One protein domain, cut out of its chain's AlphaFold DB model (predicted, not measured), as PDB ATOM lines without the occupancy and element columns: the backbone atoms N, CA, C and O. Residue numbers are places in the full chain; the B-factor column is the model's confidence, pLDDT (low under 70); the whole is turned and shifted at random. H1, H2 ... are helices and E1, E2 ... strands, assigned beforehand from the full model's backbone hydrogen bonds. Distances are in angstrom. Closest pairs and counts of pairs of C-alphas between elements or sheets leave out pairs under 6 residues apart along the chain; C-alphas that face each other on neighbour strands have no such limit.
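This is residues 38 to 126, 143 to 180 and 188 to 213 of the 854 residues of an uncharacterized protein of Moraxella nonliquefaciens (UniProt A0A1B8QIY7). Three long helices, H4, H6 and H8, make an elongated up-and-down bundle, in which each runs against the one before it in the chain; on the side of H4 away from H6 and H8, a small group of shorter helices, H1, H2 and H3, covers it. At one end of the long axis lie the small strand hairpin E1 and E2 and the short helix H7, and toward the other end short H5 packs on H6. The printed part has 153 residues with eight named helices and two named strands, in the order H1, H2, H3, E1, E2, H4, H5, H6, H7, H8, and the class is mostly helix. The two strands form one antiparallel sheet, E1 - E2. The whole is compact, with a radius of gyration of the C-alphas of 16.4 A, and spans 54 by 35 by 32 A.

The printed part begins with residues 38 to 49, twelve residues with no named element. H1 is residues 50 to 58, with C-alpha 50 at (-15.412, -34.758, -56.686). H2 is residues 63 to 68, and H3, residues 70 to 82, is 18.0 A long. E1 is residues 87 to 90 and E2 residues 93 to 96. H4, residues 98 to 116, is 27.9 A from first to last C-alpha, and H5 is residues 119 to 122. H6, the longest helix, has residues 143 to 172 and runs 43.2 A, from C-alpha 143 at (-15.074, 6.739, -57.365). H7 is residues 174 to 178. H8, residues 189 to 212, is 34.7 A long and ends with C-alpha 212 at (2.348, -4.340, -55.553).

H4 is the hub, touching H1, H2, H6 and H8. H4 and H6 run opposite ways at a shallow tilt of 22 degrees; their closest C-alphas, those of Ala 105 and Ser 164, are 4.1 A apart. H8 touches H4 with residues 190 to 201 alone, closest at the C-alphas of Ala 102 and Ala 194, 5.3 A; they run the same way at a tilt of 37 degrees, only just steep. H6 touches H8 with residues 158 to 172 alone, closest at the C-alphas of Ser 168 and Ala 194, 5.0 A; they run opposite ways at 38 degrees, also only just steep. H1 and H4 only just touch, with 3 pairs of C-alphas within 8 A, and are about perpendicular at 89 degrees; their closest C-alphas, those of Ala 52 and Leu 103, are 6.1 A apart. H2 and H4 only just touch too, with 3 such pairs, closest at the C-alphas of Met 67 and Lys 111, 5.8 A. H3 is close to H4 but not clearly touching, with the C-alphas of Phe 70 and Lys 111 at 7.6 A. H2 and H3 touch only at the corner, with the C-alphas of Cys 66 and Cys 73 at 5.0 A. H1, H2 and H3 are apart from H6 and H8. H5 touches H6, closest at the C-alphas of Ala 120 and Arg 150, 4.6 A, while H7 is close to H6 but not clearly touching, with the C-alphas of Ala 170 and Leu 177 at 7.3 A. The hairpin E1 and E2 has N 88 and O 95 at 2.8 A and N 93 and O 90 at 2.9 A, within hydrogen-bond range. Every O i to N i+4 pair is within hydrogen-bond range in H1, H2, H3, H6, H7 and H8; in H4 14 of 15 are, and H5 is too short for such a pair.

The two C-alphas farthest apart, those of Asn 92 and Arg 126, are 56.0 A apart. Residues 127 to 142 are not printed, with 10.5 A from C-alpha 126 to C-alpha 143, nor are residues 181 to 187, with 17.7 A from C-alpha 180 to C-alpha 188. The links that are printed whole are tight. The mean pLDDT of the printed part is 85.8, and it is under 70 in residues 82 to 94, 123 to 126 and 212 to 213 of this model.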
ATOM      1  N   HIS A  38     -11.484 -37.890 -62.568       71.25
ATOM      2  CA  HIS A  38     -11.407 -38.292 -61.160       71.25
ATOM      3  C   HIS A  38     -10.354 -37.526 -60.350       71.25
ATOM      4  O   HIS A  38     -10.535 -37.367 -59.147       71.25
ATOM      5  N   ARG A  39      -9.278 -37.051 -60.989       75.50
ATOM      6  CA  ARG A  39      -8.178 -36.326 -60.329       75.50
ATOM      7  C   ARG A  39      -8.219 -34.814 -60.532       75.50
ATOM      8  O   ARG A  39      -7.436 -34.110 -59.899       75.50
ATOM      9  N   ALA A  40      -9.117 -34.313 -61.379       78.25
ATOM     10  CA  ALA A  40      -9.334 -32.886 -61.546       78.25
ATOM     11  C   ALA A  40      -9.775 -32.249 -60.225       78.25
ATOM     12  O   ALA A  40     -10.572 -32.786 -59.451       78.25
ATOM     13  N   ASN A  41      -9.233 -31.066 -59.993       86.31
ATOM     14  CA  ASN A  41      -9.553 -30.212 -58.866       86.31
ATOM     15  C   ASN A  41      -9.430 -28.744 -59.302       86.31
ATOM     16  O   ASN A  41      -9.052 -28.447 -60.444       86.31
ATOM     17  N   ILE A  42      -9.675 -27.840 -58.357       87.44
ATOM     18  CA  ILE A  42      -9.705 -26.393 -58.590       87.44
ATOM     19  C   ILE A  42      -8.383 -25.795 -59.120       87.44
ATOM     20  O   ILE A  42      -8.368 -24.693 -59.658       87.44
ATOM     21  N   THR A  43      -7.257 -26.503 -58.980       82.25
ATOM     22  CA  THR A  43      -5.946 -26.056 -59.487       82.25
ATOM     23  C   THR A  43      -5.770 -26.306 -60.987       82.25
ATOM     24  O   THR A  43      -4.945 -25.662 -61.628       82.25
ATOM     25  N   THR A  44      -6.565 -27.214 -61.561       79.38
ATOM     26  CA  THR A  44      -6.479 -27.618 -62.977       79.38
ATOM     27  C   THR A  44      -7.714 -27.215 -63.787       79.38
ATOM     28  O   THR A  44      -7.626 -27.079 -65.003       79.38
ATOM     29  N   HIS A  45      -8.869 -27.048 -63.133       80.62
ATOM     30  CA  HIS A  45     -10.174 -26.756 -63.734       80.62
ATOM     31  C   HIS A  45     -10.934 -25.723 -62.883       80.62
ATOM     32  O   HIS A  45     -10.580 -25.461 -61.741       80.62
ATOM     33  N   SER A  46     -12.039 -25.170 -63.393       82.62
ATOM     34  CA  SER A  46     -12.885 -24.211 -62.657       82.62
ATOM     35  C   SER A  46     -13.826 -24.841 -61.613       82.62
ATOM     36  O   SER A  46     -14.688 -24.146 -61.068       82.62
ATOM     37  N   GLN A  47     -13.694 -26.144 -61.357       87.44
ATOM     38  CA  GLN A  47     -14.562 -26.924 -60.475       87.44
ATOM     39  C   GLN A  47     -13.750 -27.534 -59.331       87.44
ATOM     40  O   GLN A  47     -12.621 -27.983 -59.536       87.44
ATOM     41  N   ILE A  48     -14.340 -27.573 -58.140       90.62
ATOM     42  CA  ILE A  48     -13.781 -28.291 -56.989       90.62
ATOM     43  C   ILE A  48     -13.767 -29.806 -57.235       90.62
ATOM     44  O   ILE A  48     -14.515 -30.336 -58.057       90.62
ATOM     45  N   SER A  49     -12.925 -30.516 -56.490       90.31
ATOM     46  CA  SER A  49     -12.786 -31.969 -56.570       90.31
ATOM     47  C   SER A  49     -14.107 -32.703 -56.321       90.31
ATOM     48  O   SER A  49     -14.980 -32.235 -55.587       90.31
ATOM     49  N   ALA A  50     -14.228 -33.915 -56.870       86.50
ATOM     50  CA  ALA A  50     -15.412 -34.758 -56.686       86.50
ATOM     51  C   ALA A  50     -15.743 -35.007 -55.200       86.50
ATOM     52  O   ALA A  50     -16.913 -35.043 -54.823       86.50
ATOM     53  N   VAL A  51     -14.717 -35.123 -54.347       85.00
ATOM     54  CA  VAL A  51     -14.878 -35.270 -52.891       85.00
ATOM     55  C   VAL A  51     -15.502 -34.016 -52.283       85.00
ATOM     56  O   VAL A  51     -16.474 -34.119 -51.536       85.00
ATOM     57  N   ALA A  52     -14.986 -32.832 -52.621       89.12
ATOM     58  CA  ALA A  52     -15.532 -31.574 -52.124       89.12
ATOM     59  C   ALA A  52     -16.965 -31.344 -52.623       89.12
ATOM     60  O   ALA A  52     -17.845 -31.006 -51.834       89.12
ATOM     61  N   SER A  53     -17.221 -31.622 -53.903       90.31
ATOM     62  CA  SER A  53     -18.556 -31.545 -54.501       90.31
ATOM     63  C   SER A  53     -19.559 -32.468 -53.801       90.31
ATOM     64  O   SER A  53     -20.655 -32.031 -53.458       90.31
ATOM     65  N   GLY A  54     -19.177 -33.714 -53.499       88.38
ATOM     66  CA  GLY A  54     -20.029 -34.648 -52.755       88.38
ATOM     67  C   GLY A  54     -20.397 -34.154 -51.350       88.38
ATOM     68  O   GLY A  54     -21.532 -34.345 -50.907       88.38
ATOM     69  N   ILE A  55     -19.472 -33.472 -50.665       88.44
ATOM     70  CA  ILE A  55     -19.714 -32.889 -49.336       88.44
ATOM     71  C   ILE A  55     -20.630 -31.662 -49.427       88.44
ATOM     72  O   ILE A  55     -21.558 -31.544 -48.625       88.44
ATOM     73  N   LEU A  56     -20.437 -30.789 -50.423       91.12
ATOM     74  CA  LEU A  56     -21.348 -29.661 -50.658       91.12
ATOM     75  C   LEU A  56     -22.771 -30.147 -50.954       91.12
ATOM     76  O   LEU A  56     -23.716 -29.686 -50.315       91.12
ATOM     77  N   LEU A  57     -22.920 -31.146 -51.827       90.94
ATOM     78  CA  LEU A  57     -24.221 -31.735 -52.158       90.94
ATOM     79  C   LEU A  57     -24.900 -32.353 -50.933       90.94
ATOM     80  O   LEU A  57     -26.100 -32.174 -50.737       90.94
ATOM     81  N   SER A  58     -24.131 -33.031 -50.076       88.69
ATOM     82  CA  SER A  58     -24.633 -33.575 -48.804       88.69
ATOM     83  C   SER A  58     -25.067 -32.475 -47.829       88.69
ATOM     84  O   SER A  58     -25.941 -32.702 -46.999       88.69
ATOM     85  N   SER A  59     -24.496 -31.275 -47.965       88.12
ATOM     86  CA  SER A  59     -24.874 -30.062 -47.229       88.12
ATOM     87  C   SER A  59     -26.012 -29.280 -47.902       88.12
ATOM     88  O   SER A  59     -26.391 -28.209 -47.428       88.12
ATOM     89  N   GLY A  60     -26.562 -29.793 -49.010       92.06
ATOM     90  CA  GLY A  60     -27.618 -29.142 -49.784       92.06
ATOM     91  C   GLY A  60     -27.151 -27.900 -50.547       92.06
ATOM     92  O   GLY A  60     -27.946 -26.983 -50.731       92.06
ATOM     93  N   LEU A  61     -25.876 -27.847 -50.942       93.50
ATOM     94  CA  LEU A  61     -25.257 -26.710 -51.623       93.50
ATOM     95  C   LEU A  61     -24.599 -27.137 -52.942       93.50
ATOM     96  O   LEU A  61     -23.982 -28.200 -53.041       93.50
ATOM     97  N   SER A  62     -24.669 -26.268 -53.943       94.31
ATOM     98  CA  SER A  62     -23.786 -26.284 -55.112       94.31
ATOM     99  C   SER A  62     -22.512 -25.459 -54.870       94.31
ATOM    100  O   SER A  62     -22.409 -24.715 -53.893       94.31
ATOM    101  N   GLN A  63     -21.526 -25.571 -55.771       93.81
ATOM    102  CA  GLN A  63     -20.317 -24.740 -55.714       93.81
ATOM    103  C   GLN A  63     -20.664 -23.245 -55.794       93.81
ATOM    104  O   GLN A  63     -20.168 -22.473 -54.982       93.81
ATOM    105  N   ASP A  64     -21.532 -22.841 -56.725       92.94
ATOM    106  CA  ASP A  64     -21.867 -21.427 -56.948       92.94
ATOM    107  C   ASP A  64     -22.633 -20.818 -55.762       92.94
ATOM    108  O   ASP A  64     -22.340 -19.698 -55.334       92.94
ATOM    109  N   GLU A  65     -23.568 -21.572 -55.169       94.31
ATOM    110  CA  GLU A  65     -24.254 -21.170 -53.932       94.31
ATOM    111  C   GLU A  65     -23.263 -21.041 -52.773       94.31
ATOM    112  O   GLU A  65     -23.319 -20.068 -52.020       94.31
ATOM    113  N   CYS A  66     -22.322 -21.985 -52.667       95.00
ATOM    114  CA  CYS A  66     -21.282 -21.939 -51.650       95.00
ATOM    115  C   CYS A  66     -20.366 -20.720 -51.819       95.00
ATOM    116  O   CYS A  66     -20.067 -20.046 -50.842       95.00
ATOM    117  N   MET A  67     -19.931 -20.392 -53.040       94.75
ATOM    118  CA  MET A  67     -19.064 -19.229 -53.267       94.75
ATOM    119  C   MET A  67     -19.795 -17.902 -53.018       94.75
ATOM    120  O   MET A  67     -19.184 -16.954 -52.515       94.75
ATOM    121  N   SER A  68     -21.098 -17.844 -53.312       91.44
ATOM    122  CA  SER A  68     -21.926 -16.645 -53.131       91.44
ATOM    123  C   SER A  68     -22.201 -16.323 -51.657       91.44
ATOM    124  O   SER A  68     -22.150 -15.157 -51.271       91.44
ATOM    125  N   ALA A  69     -22.452 -17.343 -50.829       94.38
ATOM    126  CA  ALA A  69     -22.691 -17.221 -49.388       94.38
ATOM    127  C   ALA A  69     -21.658 -18.052 -48.611       94.38
ATOM    128  O   ALA A  69     -21.965 -19.095 -48.033       94.38
ATOM    129  N   PHE A  70     -20.401 -17.609 -48.667       95.56
ATOM    130  CA  PHE A  70     -19.256 -18.429 -48.269       95.56
ATOM    131  C   PHE A  70     -19.215 -18.773 -46.777       95.56
ATOM    132  O   PHE A  70     -18.984 -19.932 -46.441       95.56
ATOM    133  N   ASP A  71     -19.505 -17.825 -45.888       93.44
ATOM    134  CA  ASP A  71     -19.510 -18.093 -44.443       93.44
ATOM    135  C   ASP A  71     -20.624 -19.083 -44.061       93.44
ATOM    136  O   ASP A  71     -20.353 -20.100 -43.419       93.44
ATOM    137  N   ASP A  72     -21.841 -18.875 -44.579       93.56
ATOM    138  CA  ASP A  72     -22.968 -19.805 -44.408       93.56
ATOM    139  C   ASP A  72     -22.647 -21.200 -44.970       93.56
ATOM    140  O   ASP A  72     -23.051 -22.225 -44.411       93.56
ATOM    141  N   CYS A  73     -21.924 -21.257 -46.093       94.88
ATOM    142  CA  CYS A  73     -21.456 -22.512 -46.666       94.88
ATOM    143  C   CYS A  73     -20.499 -23.232 -45.717       94.88
ATOM    144  O   CYS A  73     -20.676 -24.424 -45.459       94.88
ATOM    145  N   LEU A  74     -19.497 -22.526 -45.186       92.25
ATOM    146  CA  LEU A  74     -18.531 -23.113 -44.266       92.25
ATOM    147  C   LEU A  74     -19.209 -23.640 -43.001       92.25
ATOM    148  O   LEU A  74     -18.834 -24.716 -42.537       92.25
ATOM    149  N   ASP A  75     -20.205 -22.935 -42.470       89.50
ATOM    150  CA  ASP A  75     -20.948 -23.382 -41.290       89.50
ATOM    151  C   ASP A  75     -21.741 -24.663 -41.570       89.50
ATOM    152  O   ASP A  75     -21.603 -25.636 -40.827       89.50
ATOM    153  N   LYS A  76     -22.463 -24.733 -42.697       88.94
ATOM    154  CA  LYS A  76     -23.174 -25.954 -43.125       88.94
ATOM    155  C   LYS A  76     -22.230 -27.130 -43.373       88.94
ATOM    156  O   LYS A  76     -22.508 -28.250 -42.949       88.94
ATOM    157  N   VAL A  77     -21.096 -26.887 -44.033       87.94
ATOM    158  CA  VAL A  77     -20.082 -27.921 -44.289       87.94
ATOM    159  C   VAL A  77     -19.503 -28.436 -42.972       87.94
ATOM    160  O   VAL A  77     -19.395 -29.646 -42.782       87.94
ATOM    161  N   LYS A  78     -19.165 -27.543 -42.033       82.56
ATOM    162  CA  LYS A  78     -18.689 -27.931 -40.697       82.56
ATOM    163  C   LYS A  78     -19.747 -28.718 -39.929       82.56
ATOM    164  O   LYS A  78     -19.381 -29.673 -39.253       82.56
ATOM    165  N   GLU A  79     -21.023 -28.362 -40.052       80.81
ATOM    166  CA  GLU A  79     -22.138 -29.072 -39.420       80.81
ATOM    167  C   GLU A  79     -22.272 -30.509 -39.952       80.81
ATOM    168  O   GLU A  79     -22.266 -31.462 -39.176       80.81
ATOM    169  N   VAL A  80     -22.285 -30.694 -41.278       81.00
ATOM    170  CA  VAL A  80     -22.324 -32.029 -41.907       81.00
ATOM    171  C   VAL A  80     -21.119 -32.870 -41.498       81.00
ATOM    172  O   VAL A  80     -21.253 -34.056 -41.192       81.00
ATOM    173  N   LEU A  81     -19.938 -32.254 -41.439       74.75
ATOM    174  CA  LEU A  81     -18.735 -32.922 -40.965       74.75
ATOM    175  C   LEU A  81     -18.825 -33.258 -39.467       74.75
ATOM    176  O   LEU A  81     -18.351 -34.324 -39.079       74.75
ATOM    177  N   ALA A  82     -19.466 -32.417 -38.638       66.31
ATOM    178  CA  ALA A  82     -19.669 -32.602 -37.191       66.31
ATOM    179  C   ALA A  82     -20.450 -33.870 -36.849       66.31
ATOM    180  O   ALA A  82     -20.094 -34.564 -35.896       66.31
ATOM    181  N   PHE A  83     -21.442 -34.232 -37.661       55.75
ATOM    182  CA  PHE A  83     -22.221 -35.457 -37.466       55.75
ATOM    183  C   PHE A  83     -21.456 -36.749 -37.820       55.75
ATOM    184  O   PHE A  83     -21.883 -37.832 -37.425       55.75
ATOM    185  N   GLY A  84     -20.316 -36.649 -38.518       53.19
ATOM    186  CA  GLY A  84     -19.490 -37.782 -38.961       53.19
ATOM    187  C   GLY A  84     -18.206 -38.044 -38.156       53.19
ATOM    188  O   GLY A  84     -17.456 -38.936 -38.542       53.19
ATOM    189  N   ASN A  85     -17.968 -37.310 -37.054       54.25
ATOM    190  CA  ASN A  85     -16.707 -37.172 -36.285       54.25
ATOM    191  C   ASN A  85     -15.575 -36.399 -37.009       54.25
ATOM    192  O   ASN A  85     -14.652 -37.013 -37.546       54.25
ATOM    193  N   PRO A  86     -15.543 -35.051 -36.948       56.44
ATOM    194  CA  PRO A  86     -14.469 -34.244 -37.530       56.44
ATOM    195  C   PRO A  86     -13.530 -33.644 -36.477       56.44
ATOM    196  O   PRO A  86     -12.638 -32.881 -36.833       56.44
ATOM    197  N   GLN A  87     -13.758 -33.918 -35.190       58.25
ATOM    198  CA  GLN A  87     -12.906 -33.485 -34.091       58.25
ATOM    199  C   GLN A  87     -12.274 -34.725 -33.471       58.25
ATOM    200  O   GLN A  87     -12.956 -35.552 -32.867       58.25
ATOM    201  N   ILE A  88     -10.968 -34.875 -33.648       60.62
ATOM    202  CA  ILE A  88     -10.195 -35.941 -33.023       60.62
ATOM    203  C   ILE A  88      -9.715 -35.392 -31.684       60.62
ATOM    204  O   ILE A  88      -9.102 -34.329 -31.630       60.62
ATOM    205  N   THR A  89     -10.015 -36.091 -30.589       61.19
ATOM    206  CA  THR A  89      -9.438 -35.730 -29.290       61.19
ATOM    207  C   THR A  89      -8.026 -36.293 -29.218       61.19
ATOM    208  O   THR A  89      -7.844 -37.509 -29.204       61.19
ATOM    209  N   ILE A  90      -7.033 -35.413 -29.186       62.22
ATOM    210  CA  ILE A  90      -5.613 -35.749 -29.083       62.22
ATOM    211  C   ILE A  90      -5.099 -35.011 -27.851       62.22
ATOM    212  O   ILE A  90      -5.343 -33.821 -27.704       62.22
ATOM    213  N   ASN A  91      -4.455 -35.713 -26.914       59.84
ATOM    214  CA  ASN A  91      -3.940 -35.111 -25.674       59.84
ATOM    215  C   ASN A  91      -4.986 -34.279 -24.889       59.84
ATOM    216  O   ASN A  91      -4.666 -33.233 -24.332       59.84
ATOM    217  N   ASN A  92      -6.244 -34.743 -24.837       61.72
ATOM    218  CA  ASN A  92      -7.389 -34.045 -24.224       61.72
ATOM    219  C   ASN A  92      -7.774 -32.698 -24.877       61.72
ATOM    220  O   ASN A  92      -8.539 -31.934 -24.287       61.72
ATOM    221  N   GLN A  93      -7.304 -32.420 -26.093       62.53
ATOM    222  CA  GLN A  93      -7.702 -31.273 -26.911       62.53
ATOM    223  C   GLN A  93      -8.424 -31.752 -28.175       62.53
ATOM    224  O   GLN A  93      -8.061 -32.768 -28.766       62.53
ATOM    225  N   GLN A  94      -9.484 -31.051 -28.579       69.94
ATOM    226  CA  GLN A  94     -10.192 -31.338 -29.828       69.94
ATOM    227  C   GLN A  94      -9.458 -30.689 -31.004       69.94
ATOM    228  O   GLN A  94      -9.205 -29.485 -30.991       69.94
ATOM    229  N   HIS A  95      -9.137 -31.489 -32.018       73.56
ATOM    230  CA  HIS A  95      -8.484 -31.043 -33.244       73.56
ATOM    231  C   HIS A  95      -9.335 -31.359 -34.465       73.56
ATOM    232  O   HIS A  95      -9.869 -32.461 -34.585       73.56
ATOM    233  N   ILE A  96      -9.362 -30.435 -35.427       79.25
ATOM    234  CA  ILE A  96      -9.975 -30.663 -36.739       79.25
ATOM    235  C   ILE A  96      -9.319 -31.889 -37.385       79.25
ATOM    236  O   ILE A  96      -8.097 -32.024 -37.375       79.25
ATOM    237  N   ALA A  97     -10.121 -32.793 -37.941       82.44
ATOM    238  CA  ALA A  97      -9.642 -33.990 -38.613       82.44
ATOM    239  C   ALA A  97      -8.829 -33.630 -39.864       82.44
ATOM    240  O   ALA A  97      -9.204 -32.744 -40.635       82.44
ATOM    241  N   LYS A  98      -7.740 -34.366 -40.105       86.12
ATOM    242  CA  LYS A  98      -6.818 -34.107 -41.221       86.12
ATOM    243  C   LYS A  98      -7.529 -33.953 -42.583       86.12
ATOM    244  O   LYS A  98      -7.316 -32.924 -43.214       86.12
ATOM    245  N   PRO A  99      -8.442 -34.842 -43.034       85.50
ATOM    246  CA  PRO A  99      -9.103 -34.690 -44.341       85.50
ATOM    247  C   PRO A  99      -9.940 -33.410 -44.486       85.50
ATOM    248  O   PRO A  99     -10.040 -32.854 -45.581       85.50
ATOM    249  N   THR A 100     -10.504 -32.906 -43.385       87.75
ATOM    250  CA  THR A 100     -11.269 -31.652 -43.371       87.75
ATOM    251  C   THR A 100     -10.388 -30.458 -43.733       87.75
ATOM    252  O   THR A 100     -10.849 -29.553 -44.420       87.75
ATOM    253  N   LEU A 101      -9.107 -30.471 -43.356       92.06
ATOM    254  CA  LEU A 101      -8.170 -29.398 -43.695       92.06
ATOM    255  C   LEU A 101      -7.934 -29.297 -45.210       92.06
ATOM    256  O   LEU A 101      -7.953 -28.195 -45.753       92.06
ATOM    257  N   ALA A 102      -7.797 -30.427 -45.915       91.31
ATOM    258  CA  ALA A 102      -7.641 -30.431 -47.374       91.31
ATOM    259  C   ALA A 102      -8.903 -29.938 -48.101       91.31
ATOM    260  O   ALA A 102      -8.801 -29.262 -49.124       91.31
ATOM    261  N   LEU A 103     -10.094 -30.259 -47.579       91.62
ATOM    262  CA  LEU A 103     -11.357 -29.726 -48.096       91.62
ATOM    263  C   LEU A 103     -11.438 -28.209 -47.910       91.62
ATOM    264  O   LEU A 103     -11.737 -27.490 -48.859       91.62
ATOM    265  N   LEU A 104     -11.172 -27.725 -46.695       94.00
ATOM    266  CA  LEU A 104     -11.239 -26.298 -46.388       94.00
ATOM    267  C   LEU A 104     -10.233 -25.513 -47.234       94.00
ATOM    268  O   LEU A 104     -10.603 -24.498 -47.816       94.00
ATOM    269  N   ALA A 105      -9.003 -26.014 -47.387       96.50
ATOM    270  CA  ALA A 105      -8.001 -25.398 -48.255       96.50
ATOM    271  C   ALA A 105      -8.488 -25.240 -49.706       96.50
ATOM    272  O   ALA A 105      -8.230 -24.207 -50.327       96.50
ATOM    273  N   GLU A 106      -9.209 -26.239 -50.225       95.75
ATOM    274  CA  GLU A 106      -9.790 -26.217 -51.569       95.75
ATOM    275  C   GLU A 106     -10.926 -25.195 -51.685       95.75
ATOM    276  O   GLU A 106     -10.945 -24.417 -52.635       95.75
ATOM    277  N   LEU A 107     -11.843 -25.161 -50.713       96.12
ATOM    278  CA  LEU A 107     -12.962 -24.212 -50.695       96.12
ATOM    279  C   LEU A 107     -12.477 -22.761 -50.580       96.12
ATOM    280  O   LEU A 107     -12.964 -21.896 -51.305       96.12
ATOM    281  N   TYR A 108     -11.487 -22.494 -49.724       97.31
ATOM    282  CA  TYR A 108     -10.874 -21.169 -49.616       97.31
ATOM    283  C   TYR A 108     -10.162 -20.762 -50.911       97.31
ATOM    284  O   TYR A 108     -10.324 -19.631 -51.365       97.31
ATOM    285  N   TYR A 109      -9.424 -21.669 -51.560       97.19
ATOM    286  CA  TYR A 109      -8.797 -21.341 -52.843       97.19
ATOM    287  C   TYR A 109      -9.839 -21.116 -53.949       97.19
ATOM    288  O   TYR A 109      -9.720 -20.171 -54.727       97.19
ATOM    289  N   ALA A 110     -10.909 -21.917 -53.981       96.12
ATOM    290  CA  ALA A 110     -12.039 -21.700 -54.882       96.12
ATOM    291  C   ALA A 110     -12.679 -20.322 -54.659       96.12
ATOM    292  O   ALA A 110     -12.963 -19.624 -55.633       96.12
ATOM    293  N   LYS A 111     -12.818 -19.887 -53.398       96.00
ATOM    294  CA  LYS A 111     -13.317 -18.549 -53.062       96.00
ATOM    295  C   LYS A 111     -12.390 -17.445 -53.557       96.00
ATOM    296  O   LYS A 111     -12.871 -16.445 -54.082       96.00
ATOM    297  N   ALA A 112     -11.076 -17.628 -53.437       94.62
ATOM    298  CA  ALA A 112     -10.108 -16.679 -53.978       94.62
ATOM    299  C   ALA A 112     -10.252 -16.528 -55.504       94.62
ATOM    300  O   ALA A 112     -10.272 -15.405 -56.004       94.62
ATOM    301  N   LEU A 113     -10.410 -17.638 -56.236       93.50
ATOM    302  CA  LEU A 113     -10.634 -17.613 -57.687       93.50
ATOM    303  C   LEU A 113     -11.997 -17.025 -58.074       93.50
ATOM    304  O   LEU A 113     -12.116 -16.395 -59.121       93.50
ATOM    305  N   ASP A 114     -13.033 -17.246 -57.266       93.31
ATOM    306  CA  ASP A 114     -14.355 -16.648 -57.465       93.31
ATOM    307  C   ASP A 114     -14.317 -15.121 -57.305       93.31
ATOM    308  O   ASP A 114     -14.798 -14.395 -58.174       93.31
ATOM    309  N   LEU A 115     -13.664 -14.631 -56.246       92.19
ATOM    310  CA  LEU A 115     -13.446 -13.199 -56.026       92.19
ATOM    311  C   LEU A 115     -12.641 -12.570 -57.166       92.19
ATOM    312  O   LEU A 115     -12.973 -11.475 -57.615       92.19
ATOM    313  N   ASP A 116     -11.637 -13.279 -57.686       88.06
ATOM    314  CA  ASP A 116     -10.831 -12.790 -58.805       88.06
ATOM    315  C   ASP A 116     -11.670 -12.564 -60.072       88.06
ATOM    316  O   ASP A 116     -11.381 -11.654 -60.837       88.06
ATOM    317  N   LYS A 117     -12.767 -13.303 -60.286       88.56
ATOM    318  CA  LYS A 117     -13.664 -13.090 -61.441       88.56
ATOM    319  C   LYS A 117     -14.519 -11.828 -61.329       88.56
ATOM    320  O   LYS A 117     -15.123 -11.429 -62.323       88.56
ATOM    321  N   GLN A 118     -14.619 -11.218 -60.149       89.00
ATOM    322  CA  GLN A 118     -15.453 -10.037 -59.953       89.00
ATOM    323  C   GLN A 118     -14.818  -8.800 -60.600       89.00
ATOM    324  O   GLN A 118     -13.625  -8.532 -60.438       89.00
ATOM    325  N   ASP A 119     -15.640  -7.979 -61.261       83.31
ATOM    326  CA  ASP A 119     -15.190  -6.755 -61.943       83.31
ATOM    327  C   ASP A 119     -14.429  -5.795 -61.013       83.31
ATOM    328  O   ASP A 119     -13.485  -5.121 -61.439       83.31
ATOM    329  N   ALA A 120     -14.814  -5.761 -59.731       84.25
ATOM    330  CA  ALA A 120     -14.167  -4.953 -58.702       84.25
ATOM    331  C   ALA A 120     -12.687  -5.333 -58.492       84.25
ATOM    332  O   ALA A 120     -11.858  -4.450 -58.256       84.25
ATOM    333  N   CYS A 121     -12.340  -6.619 -58.619       81.88
ATOM    334  CA  CYS A 121     -10.971  -7.116 -58.488       81.88
ATOM    335  C   CYS A 121     -10.146  -6.897 -59.777       81.88
ATOM    336  O   CYS A 121      -8.988  -6.479 -59.698       81.88
ATOM    337  N   GLN A 122     -10.738  -7.080 -60.963       76.56
ATOM    338  CA  GLN A 122     -10.008  -7.075 -62.243       76.56
ATOM    339  C   GLN A 122      -9.612  -5.681 -62.758       76.56
ATOM    340  O   GLN A 122      -8.487  -5.484 -63.216       76.56
ATOM    341  N   ASN A 123     -10.501  -4.685 -62.683       66.50
ATOM    342  CA  ASN A 123     -10.291  -3.422 -63.400       66.50
ATOM    343  C   ASN A 123      -9.640  -2.334 -62.525       66.50
ATOM    344  O   ASN A 123     -10.289  -1.835 -61.598       66.50
ATOM    345  N   PRO A 124      -8.390  -1.905 -62.805       62.19
ATOM    346  CA  PRO A 124      -7.816  -0.744 -62.135       62.19
ATOM    347  C   PRO A 124      -8.610   0.515 -62.506       62.19
ATOM    348  O   PRO A 124      -9.012   0.698 -63.658       62.19
ATOM    349  N   ILE A 125      -8.832   1.401 -61.532       59.09
ATOM    350  CA  ILE A 125      -9.491   2.690 -61.770       59.09
ATOM    351  C   ILE A 125      -8.542   3.532 -62.634       59.09
ATOM    352  O   ILE A 125      -7.537   4.044 -62.147       59.09
ATOM    353  N   ARG A 126      -8.821   3.633 -63.938       55.16
ATOM    354  CA  ARG A 126      -8.032   4.461 -64.857       55.16
ATOM    355  C   ARG A 126      -8.460   5.931 -64.704       55.16
ATOM    356  O   ARG A 126      -9.663   6.191 -64.753       55.16
ATOM    357  N   GLN A 143     -16.483   7.116 -57.481       81.31
ATOM    358  CA  GLN A 143     -15.074   6.739 -57.365       81.31
ATOM    359  C   GLN A 143     -14.787   6.111 -56.001       81.31
ATOM    360  O   GLN A 143     -14.213   5.023 -55.946       81.31
ATOM    361  N   ALA A 144     -15.239   6.749 -54.917       83.94
ATOM    362  CA  ALA A 144     -15.081   6.228 -53.564       83.94
ATOM    363  C   ALA A 144     -15.785   4.871 -53.383       83.94
ATOM    364  O   ALA A 144     -15.221   3.963 -52.775       83.94
ATOM    365  N   ASP A 145     -16.981   4.689 -53.946       86.00
ATOM    366  CA  ASP A 145     -17.713   3.419 -53.908       86.00
ATOM    367  C   ASP A 145     -16.989   2.311 -54.669       86.00
ATOM    368  O   ASP A 145     -16.781   1.227 -54.119       86.00
ATOM    369  N   LYS A 146     -16.527   2.585 -55.896       84.25
ATOM    370  CA  LYS A 146     -15.728   1.618 -56.660       84.25
ATOM    371  C   LYS A 146     -14.416   1.284 -55.959       84.25
ATOM    372  O   LYS A 146     -14.011   0.123 -55.954       84.25
ATOM    373  N   GLN A 147     -13.764   2.264 -55.336       84.38
ATOM    374  CA  GLN A 147     -12.537   2.040 -54.577       84.38
ATOM    375  C   GLN A 147     -12.791   1.186 -53.328       84.38
ATOM    376  O   GLN A 147     -12.020   0.264 -53.066       84.38
ATOM    377  N   ARG A 148     -13.895   1.419 -52.603       87.25
ATOM    378  CA  ARG A 148     -14.318   0.582 -51.467       87.25
ATOM    379  C   ARG A 148     -14.618  -0.854 -51.891       87.25
ATOM    380  O   ARG A 148     -14.123  -1.782 -51.260       87.25
ATOM    381  N   GLN A 149     -15.374  -1.043 -52.972       88.31
ATOM    382  CA  GLN A 149     -15.683  -2.373 -53.513       88.31
ATOM    383  C   GLN A 149     -14.419  -3.113 -53.961       88.31
ATOM    384  O   GLN A 149     -14.250  -4.290 -53.652       88.31
ATOM    385  N   ARG A 150     -13.496  -2.415 -54.635       87.31
ATOM    386  CA  ARG A 150     -12.196  -2.969 -55.029       87.31
ATOM    387  C   ARG A 150     -11.362  -3.371 -53.817       87.31
ATOM    388  O   ARG A 150     -10.827  -4.474 -53.801       87.31
ATOM    389  N   HIS A 151     -11.262  -2.506 -52.808       86.94
ATOM    390  CA  HIS A 151     -10.514  -2.809 -51.590       86.94
ATOM    391  C   HIS A 151     -11.090  -4.036 -50.869       86.94
ATOM    392  O   HIS A 151     -10.335  -4.958 -50.578       86.94
ATOM    393  N   ALA A 152     -12.414  -4.101 -50.684       89.12
ATOM    394  CA  ALA A 152     -13.081  -5.253 -50.075       89.12
ATOM    395  C   ALA A 152     -12.872  -6.553 -50.873       89.12
ATOM    396  O   ALA A 152     -12.605  -7.598 -50.289       89.12
ATOM    397  N   CYS A 153     -12.940  -6.489 -52.209       90.50
ATOM    398  CA  CYS A 153     -12.699  -7.643 -53.080       90.50
ATOM    399  C   CYS A 153     -11.256  -8.161 -52.953       90.50
ATOM    400  O   CYS A 153     -11.036  -9.358 -52.764       90.50
ATOM    401  N   LEU A 154     -10.265  -7.262 -53.006       87.88
ATOM    402  CA  LEU A 154      -8.848  -7.622 -52.897       87.88
ATOM    403  C   LEU A 154      -8.479  -8.132 -51.496       87.88
ATOM    404  O   LEU A 154      -7.749  -9.115 -51.396       87.88
ATOM    405  N   SER A 155      -9.003  -7.505 -50.437       90.00
ATOM    406  CA  SER A 155      -8.836  -7.949 -49.043       90.00
ATOM    407  C   SER A 155      -9.426  -9.345 -48.838       90.00
ATOM    408  O   SER A 155      -8.702 -10.274 -48.480       90.00
ATOM    409  N   GLY A 156     -10.687  -9.556 -49.237       91.81
ATOM    410  CA  GLY A 156     -11.322 -10.873 -49.166       91.81
ATOM    411  C   GLY A 156     -10.578 -11.944 -49.974       91.81
ATOM    412  O   GLY A 156     -10.482 -13.095 -49.545       91.81
ATOM    413  N   ARG A 157     -10.000 -11.579 -51.128       92.69
ATOM    414  CA  ARG A 157      -9.196 -12.504 -51.944       92.69
ATOM    415  C   ARG A 157      -7.910 -12.902 -51.221       92.69
ATOM    416  O   ARG A 157      -7.581 -14.087 -51.201       92.69
ATOM    417  N   ARG A 158      -7.206 -11.949 -50.601       91.38
ATOM    418  CA  ARG A 158      -6.006 -12.225 -49.792       91.38
ATOM    419  C   ARG A 158      -6.320 -13.093 -48.582       91.38
ATOM    420  O   ARG A 158      -5.600 -14.057 -48.338       91.38
ATOM    421  N   ASP A 159      -7.413 -12.815 -47.880       93.25
ATOM    422  CA  ASP A 159      -7.858 -13.626 -46.745       93.25
ATOM    423  C   ASP A 159      -8.177 -15.067 -47.140       93.25
ATOM    424  O   ASP A 159      -7.805 -16.008 -46.430       93.25
ATOM    425  N   ALA A 160      -8.807 -15.259 -48.299       95.44
ATOM    426  CA  ALA A 160      -9.072 -16.579 -48.854       95.44
ATOM    427  C   ALA A 160      -7.770 -17.313 -49.239       95.44
ATOM    428  O   ALA A 160      -7.608 -18.489 -48.905       95.44
ATOM    429  N   ILE A 161      -6.799 -16.627 -49.858       95.69
ATOM    430  CA  ILE A 161      -5.472 -17.195 -50.169       95.69
ATOM    431  C   ILE A 161      -4.733 -17.592 -48.885       95.69
ATOM    432  O   ILE A 161      -4.290 -18.735 -48.766       95.69
ATOM    433  N   LYS A 162      -4.649 -16.690 -47.902       96.38
ATOM    434  CA  LYS A 162      -4.055 -16.945 -46.581       96.38
ATOM    435  C   LYS A 162      -4.698 -18.159 -45.917       96.38
ATOM    436  O   LYS A 162      -3.999 -19.064 -45.470       96.38
ATOM    437  N   SER A 163      -6.027 -18.214 -45.900       96.88
ATOM    438  CA  SER A 163      -6.765 -19.330 -45.308       96.88
ATOM    439  C   SER A 163      -6.474 -20.643 -46.035       96.88
ATOM    440  O   SER A 163      -6.265 -21.665 -45.384       96.88
ATOM    441  N   SER A 164      -6.378 -20.629 -47.367       97.75
ATOM    442  CA  SER A 164      -5.969 -21.800 -48.146       97.75
ATOM    443  C   SER A 164      -4.550 -22.269 -47.793       97.75
ATOM    444  O   SER A 164      -4.348 -23.465 -47.559       97.75
ATOM    445  N   ILE A 165      -3.588 -21.348 -47.650       98.00
ATOM    446  CA  ILE A 165      -2.213 -21.646 -47.204       98.00
ATOM    447  C   ILE A 165      -2.218 -22.245 -45.795       98.00
ATOM    448  O   ILE A 165      -1.643 -23.310 -45.594       98.00
ATOM    449  N   ASN A 166      -2.902 -21.622 -44.832       97.69
ATOM    450  CA  ASN A 166      -2.946 -22.095 -43.446       97.69
ATOM    451  C   ASN A 166      -3.501 -23.523 -43.352       97.69
ATOM    452  O   ASN A 166      -2.909 -24.372 -42.687       97.69
ATOM    453  N   HIS A 167      -4.607 -23.815 -44.043       97.31
ATOM    454  CA  HIS A 167      -5.247 -25.133 -43.994       97.31
ATOM    455  C   HIS A 167      -4.451 -26.205 -44.749       97.31
ATOM    456  O   HIS A 167      -4.324 -27.328 -44.260       97.31
ATOM    457  N   SER A 168      -3.882 -25.877 -45.912       97.81
ATOM    458  CA  SER A 168      -3.040 -26.815 -46.665       97.81
ATOM    459  C   SER A 168      -1.716 -27.096 -45.943       97.81
ATOM    460  O   SER A 168      -1.333 -28.256 -45.815       97.81
ATOM    461  N   TYR A 169      -1.071 -26.082 -45.358       97.38
ATOM    462  CA  TYR A 169       0.090 -26.252 -44.480       97.38
ATOM    463  C   TYR A 169      -0.265 -27.117 -43.262       97.38
ATOM    464  O   TYR A 169       0.403 -28.110 -42.977       97.38
ATOM    465  N   ALA A 170      -1.363 -26.795 -42.569       95.81
ATOM    466  CA  ALA A 170      -1.840 -27.568 -41.427       95.81
ATOM    467  C   ALA A 170      -2.104 -29.040 -41.776       95.81
ATOM    468  O   ALA A 170      -1.837 -29.920 -40.962       95.81
ATOM    469  N   TYR A 171      -2.593 -29.320 -42.988       94.75
ATOM    470  CA  TYR A 171      -2.752 -30.680 -43.494       94.75
ATOM    471  C   TYR A 171      -1.397 -31.382 -43.673       94.75
ATOM    472  O   TYR A 171      -1.204 -32.491 -43.169       94.75
ATOM    473  N   LEU A 172      -0.459 -30.746 -44.388       93.75
ATOM    474  CA  LEU A 172       0.846 -31.331 -44.724       93.75
ATOM    475  C   LEU A 172       1.674 -31.644 -43.471       93.75
ATOM    476  O   LEU A 172       2.376 -32.654 -43.425       93.75
ATOM    477  N   PHE A 173       1.547 -30.812 -42.436       93.62
ATOM    478  CA  PHE A 173       2.296 -30.931 -41.185       93.62
ATOM    479  C   PHE A 173       1.437 -31.369 -39.990       93.62
ATOM    480  O   PHE A 173       1.858 -31.204 -38.845       93.62
ATOM    481  N   TYR A 174       0.259 -31.950 -40.242       91.88
ATOM    482  CA  TYR A 174      -0.740 -32.288 -39.220       91.88
ATOM    483  C   TYR A 174      -0.164 -33.064 -38.034       91.88
ATOM    484  O   TYR A 174      -0.358 -32.690 -36.878       91.88
ATOM    485  N   ASP A 175       0.595 -34.115 -38.325       89.19
ATOM    486  CA  ASP A 175       1.235 -34.973 -37.331       89.19
ATOM    487  C   ASP A 175       2.182 -34.187 -36.421       89.19
ATOM    488  O   ASP A 175       2.112 -34.288 -35.199       89.19
ATOM    489  N   SER A 176       3.032 -33.347 -37.015       90.00
ATOM    490  CA  SER A 176       3.982 -32.522 -36.266       90.00
ATOM    491  C   SER A 176       3.275 -31.444 -35.433       90.00
ATOM    492  O   SER A 176       3.714 -31.154 -34.326       90.00
ATOM    493  N   LEU A 177       2.164 -30.888 -35.930       90.75
ATOM    494  CA  LEU A 177       1.373 -29.849 -35.251       90.75
ATOM    495  C   LEU A 177       0.452 -30.380 -34.143       90.75
ATOM    496  O   LEU A 177       0.018 -29.608 -33.287       90.75
ATOM    497  N   THR A 178       0.109 -31.669 -34.177       88.50
ATOM    498  CA  THR A 178      -0.772 -32.329 -33.193       88.50
ATOM    499  C   THR A 178      -0.024 -33.285 -32.263       88.50
ATOM    500  O   THR A 178      -0.605 -33.807 -31.311       88.50
ATOM    501  N   GLY A 179       1.266 -33.526 -32.516       83.00
ATOM    502  CA  GLY A 179       2.069 -34.507 -31.784       83.00
ATOM    503  C   GLY A 179       1.706 -35.961 -32.103       83.00
ATOM    504  O   GLY A 179       2.033 -36.853 -31.323       83.00
ATOM    505  N   GLN A 180       1.021 -36.214 -33.223       77.62
ATOM    506  CA  GLN A 180       0.729 -37.565 -33.697       77.62
ATOM    507  C   GLN A 180       1.869 -38.129 -34.554       77.62
ATOM    508  O   GLN A 180       2.660 -37.407 -35.156       77.62
ATOM    509  N   SER A 188      -2.083 -40.486 -50.271       84.00
ATOM    510  CA  SER A 188      -3.492 -40.333 -50.628       84.00
ATOM    511  C   SER A 188      -3.710 -39.207 -51.645       84.00
ATOM    512  O   SER A 188      -2.899 -38.291 -51.776       84.00
ATOM    513  N   GLU A 189      -4.855 -39.213 -52.333       81.88
ATOM    514  CA  GLU A 189      -5.240 -38.104 -53.225       81.88
ATOM    515  C   GLU A 189      -5.373 -36.768 -52.477       81.88
ATOM    516  O   GLU A 189      -5.121 -35.708 -53.048       81.88
ATOM    517  N   SER A 190      -5.722 -36.807 -51.185       85.44
ATOM    518  CA  SER A 190      -5.783 -35.602 -50.350       85.44
ATOM    519  C   SER A 190      -4.395 -35.039 -50.042       85.44
ATOM    520  O   SER A 190      -4.274 -33.822 -49.939       85.44
ATOM    521  N   ASP A 191      -3.358 -35.883 -49.959       88.62
ATOM    522  CA  ASP A 191      -1.978 -35.429 -49.746       88.62
ATOM    523  C   ASP A 191      -1.459 -34.652 -50.958       88.62
ATOM    524  O   ASP A 191      -0.964 -33.536 -50.806       88.62
ATOM    525  N   ILE A 192      -1.663 -35.199 -52.162       88.06
ATOM    526  CA  ILE A 192      -1.294 -34.535 -53.423       88.06
ATOM    527  C   ILE A 192      -2.060 -33.216 -53.555       88.06
ATOM    528  O   ILE A 192      -1.462 -32.162 -53.748       88.06
ATOM    529  N   LYS A 193      -3.385 -33.249 -53.353       90.12
ATOM    530  CA  LYS A 193      -4.232 -32.056 -53.454       90.12
ATOM    531  C   LYS A 193      -3.829 -30.966 -52.461       90.12
ATOM    532  O   LYS A 193      -3.805 -29.795 -52.827       90.12
ATOM    533  N   ALA A 194      -3.538 -31.324 -51.210       92.88
ATOM    534  CA  ALA A 194      -3.105 -30.356 -50.208       92.88
ATOM    535  C   ALA A 194      -1.769 -29.708 -50.596       92.88
ATOM    536  O   ALA A 194      -1.624 -28.498 -50.444       92.88
ATOM    537  N   GLN A 195      -0.824 -30.481 -51.139       93.62
ATOM    538  CA  GLN A 195       0.445 -29.947 -51.631       93.62
ATOM    539  C   GLN A 195       0.254 -29.020 -52.840       93.62
ATOM    540  O   GLN A 195       0.830 -27.932 -52.862       93.62
ATOM    541  N   ASP A 196      -0.587 -29.403 -53.802       92.75
ATOM    542  CA  ASP A 196      -0.898 -28.575 -54.970       92.75
ATOM    543  C   ASP A 196      -1.544 -27.252 -54.553       92.75
ATOM    544  O   ASP A 196      -1.085 -26.188 -54.967       92.75
ATOM    545  N   LEU A 197      -2.554 -27.302 -53.673       95.62
ATOM    546  CA  LEU A 197      -3.219 -26.120 -53.113       95.62
ATOM    547  C   LEU A 197      -2.236 -25.214 -52.373       95.62
ATOM    548  O   LEU A 197      -2.241 -24.002 -52.588       95.62
ATOM    549  N   TYR A 198      -1.357 -25.798 -51.555       97.12
ATOM    550  CA  TYR A 198      -0.298 -25.059 -50.875       97.12
ATOM    551  C   TYR A 198       0.615 -24.340 -51.878       97.12
ATOM    552  O   TYR A 198       0.896 -23.153 -51.704       97.12
ATOM    553  N   HIS A 199       1.042 -25.010 -52.953       95.62
ATOM    554  CA  HIS A 199       1.888 -24.409 -53.984       95.62
ATOM    555  C   HIS A 199       1.174 -23.301 -54.765       95.62
ATOM    556  O   HIS A 199       1.735 -22.215 -54.908       95.62
ATOM    557  N   VAL A 200      -0.052 -23.522 -55.249       94.81
ATOM    558  CA  VAL A 200      -0.759 -22.506 -56.049       94.81
ATOM    559  C   VAL A 200      -1.170 -21.295 -55.212       94.81
ATOM    560  O   VAL A 200      -1.027 -20.166 -55.679       94.81
ATOM    561  N   ALA A 201      -1.587 -21.497 -53.958       96.25
ATOM    562  CA  ALA A 201      -1.928 -20.404 -53.051       96.25
ATOM    563  C   ALA A 201      -0.677 -19.612 -52.637       96.25
ATOM    564  O   ALA A 201      -0.690 -18.381 -52.678       96.25
ATOM    565  N   SER A 202       0.436 -20.298 -52.339       96.06
ATOM    566  CA  SER A 202       1.734 -19.649 -52.096       96.06
ATOM    567  C   SER A 202       2.192 -18.833 -53.305       96.06
ATOM    568  O   SER A 202       2.651 -17.703 -53.152       96.06
ATOM    569  N   ASN A 203       2.020 -19.375 -54.515       94.94
ATOM    570  CA  ASN A 203       2.377 -18.679 -55.743       94.94
ATOM    571  C   ASN A 203       1.523 -17.429 -55.977       94.94
ATOM    572  O   ASN A 203       2.057 -16.390 -56.362       94.94
ATOM    573  N   ALA A 204       0.216 -17.515 -55.710       92.44
ATOM    574  CA  ALA A 204      -0.694 -16.380 -55.801       92.44
ATOM    575  C   ALA A 204      -0.319 -15.266 -54.809       92.44
ATOM    576  O   ALA A 204      -0.280 -14.099 -55.199       92.44
ATOM    577  N   LEU A 205       0.018 -15.625 -53.562       92.50
ATOM    578  CA  LEU A 205       0.471 -14.680 -52.539       92.50
ATOM    579  C   LEU A 205       1.769 -13.972 -52.953       92.50
ATOM    580  O   LEU A 205       1.826 -12.745 -52.983       92.50
ATOM    581  N   ILE A 206       2.811 -14.737 -53.293       90.56
ATOM    582  CA  ILE A 206       4.124 -14.184 -53.658       90.56
ATOM    583  C   ILE A 206       4.014 -13.319 -54.922       90.56
ATOM    584  O   ILE A 206       4.601 -12.239 -54.984       90.56
ATOM    585  N   GLY A 207       3.226 -13.755 -55.910       87.25
ATOM    586  CA  GLY A 207       3.001 -12.998 -57.140       87.25
ATOM    587  C   GLY A 207       2.288 -11.660 -56.915       87.25
ATOM    588  O   GLY A 207       2.597 -10.683 -57.595       87.25
ATOM    589  N   GLU A 208       1.357 -11.580 -55.960       83.38
ATOM    590  CA  GLU A 208       0.716 -10.314 -55.578       83.38
ATOM    591  C   GLU A 208       1.692  -9.365 -54.873       83.38
ATOM    592  O   GLU A 208       1.753  -8.183 -55.219       83.38
ATOM    593  N   LEU A 209       2.488  -9.879 -53.932       80.69
ATOM    594  CA  LEU A 209       3.505  -9.092 -53.223       80.69
ATOM    595  C   LEU A 209       4.536  -8.504 -54.189       80.69
ATOM    596  O   LEU A 209       4.918  -7.348 -54.049       80.69
ATOM    597  N   TYR A 210       4.935  -9.274 -55.204       78.38
ATOM    598  CA  TYR A 210       5.854  -8.796 -56.233       78.38
ATOM    599  C   TYR A 210       5.265  -7.640 -57.058       78.38
ATOM    600  O   TYR A 210       5.915  -6.615 -57.233       78.38
ATOM    601  N   LYS A 211       4.014  -7.768 -57.528       74.62
ATOM    602  CA  LYS A 211       3.353  -6.756 -58.379       74.62
ATOM    603  C   LYS A 211       3.018  -5.450 -57.657       74.62
ATOM    604  O   LYS A 211       2.845  -4.433 -58.315       74.62
ATOM    605  N   THR A 212       2.821  -5.493 -56.340       65.94
ATOM    606  CA  THR A 212       2.348  -4.340 -55.553       65.94
ATOM    607  C   THR A 212       3.469  -3.435 -55.049       65.94
ATOM    608  O   THR A 212       3.174  -2.319 -54.633       65.94
ATOM    609  N   GLN A 213       4.722  -3.894 -55.077       56.97
ATOM    610  CA  GLN A 213       5.866  -3.190 -54.486       56.97
ATOM    611  C   GLN A 213       6.943  -2.795 -55.501       56.97
ATOM    612  O   GLN A 213       8.076  -2.599 -55.096       56.97
TER     613      GLN A 213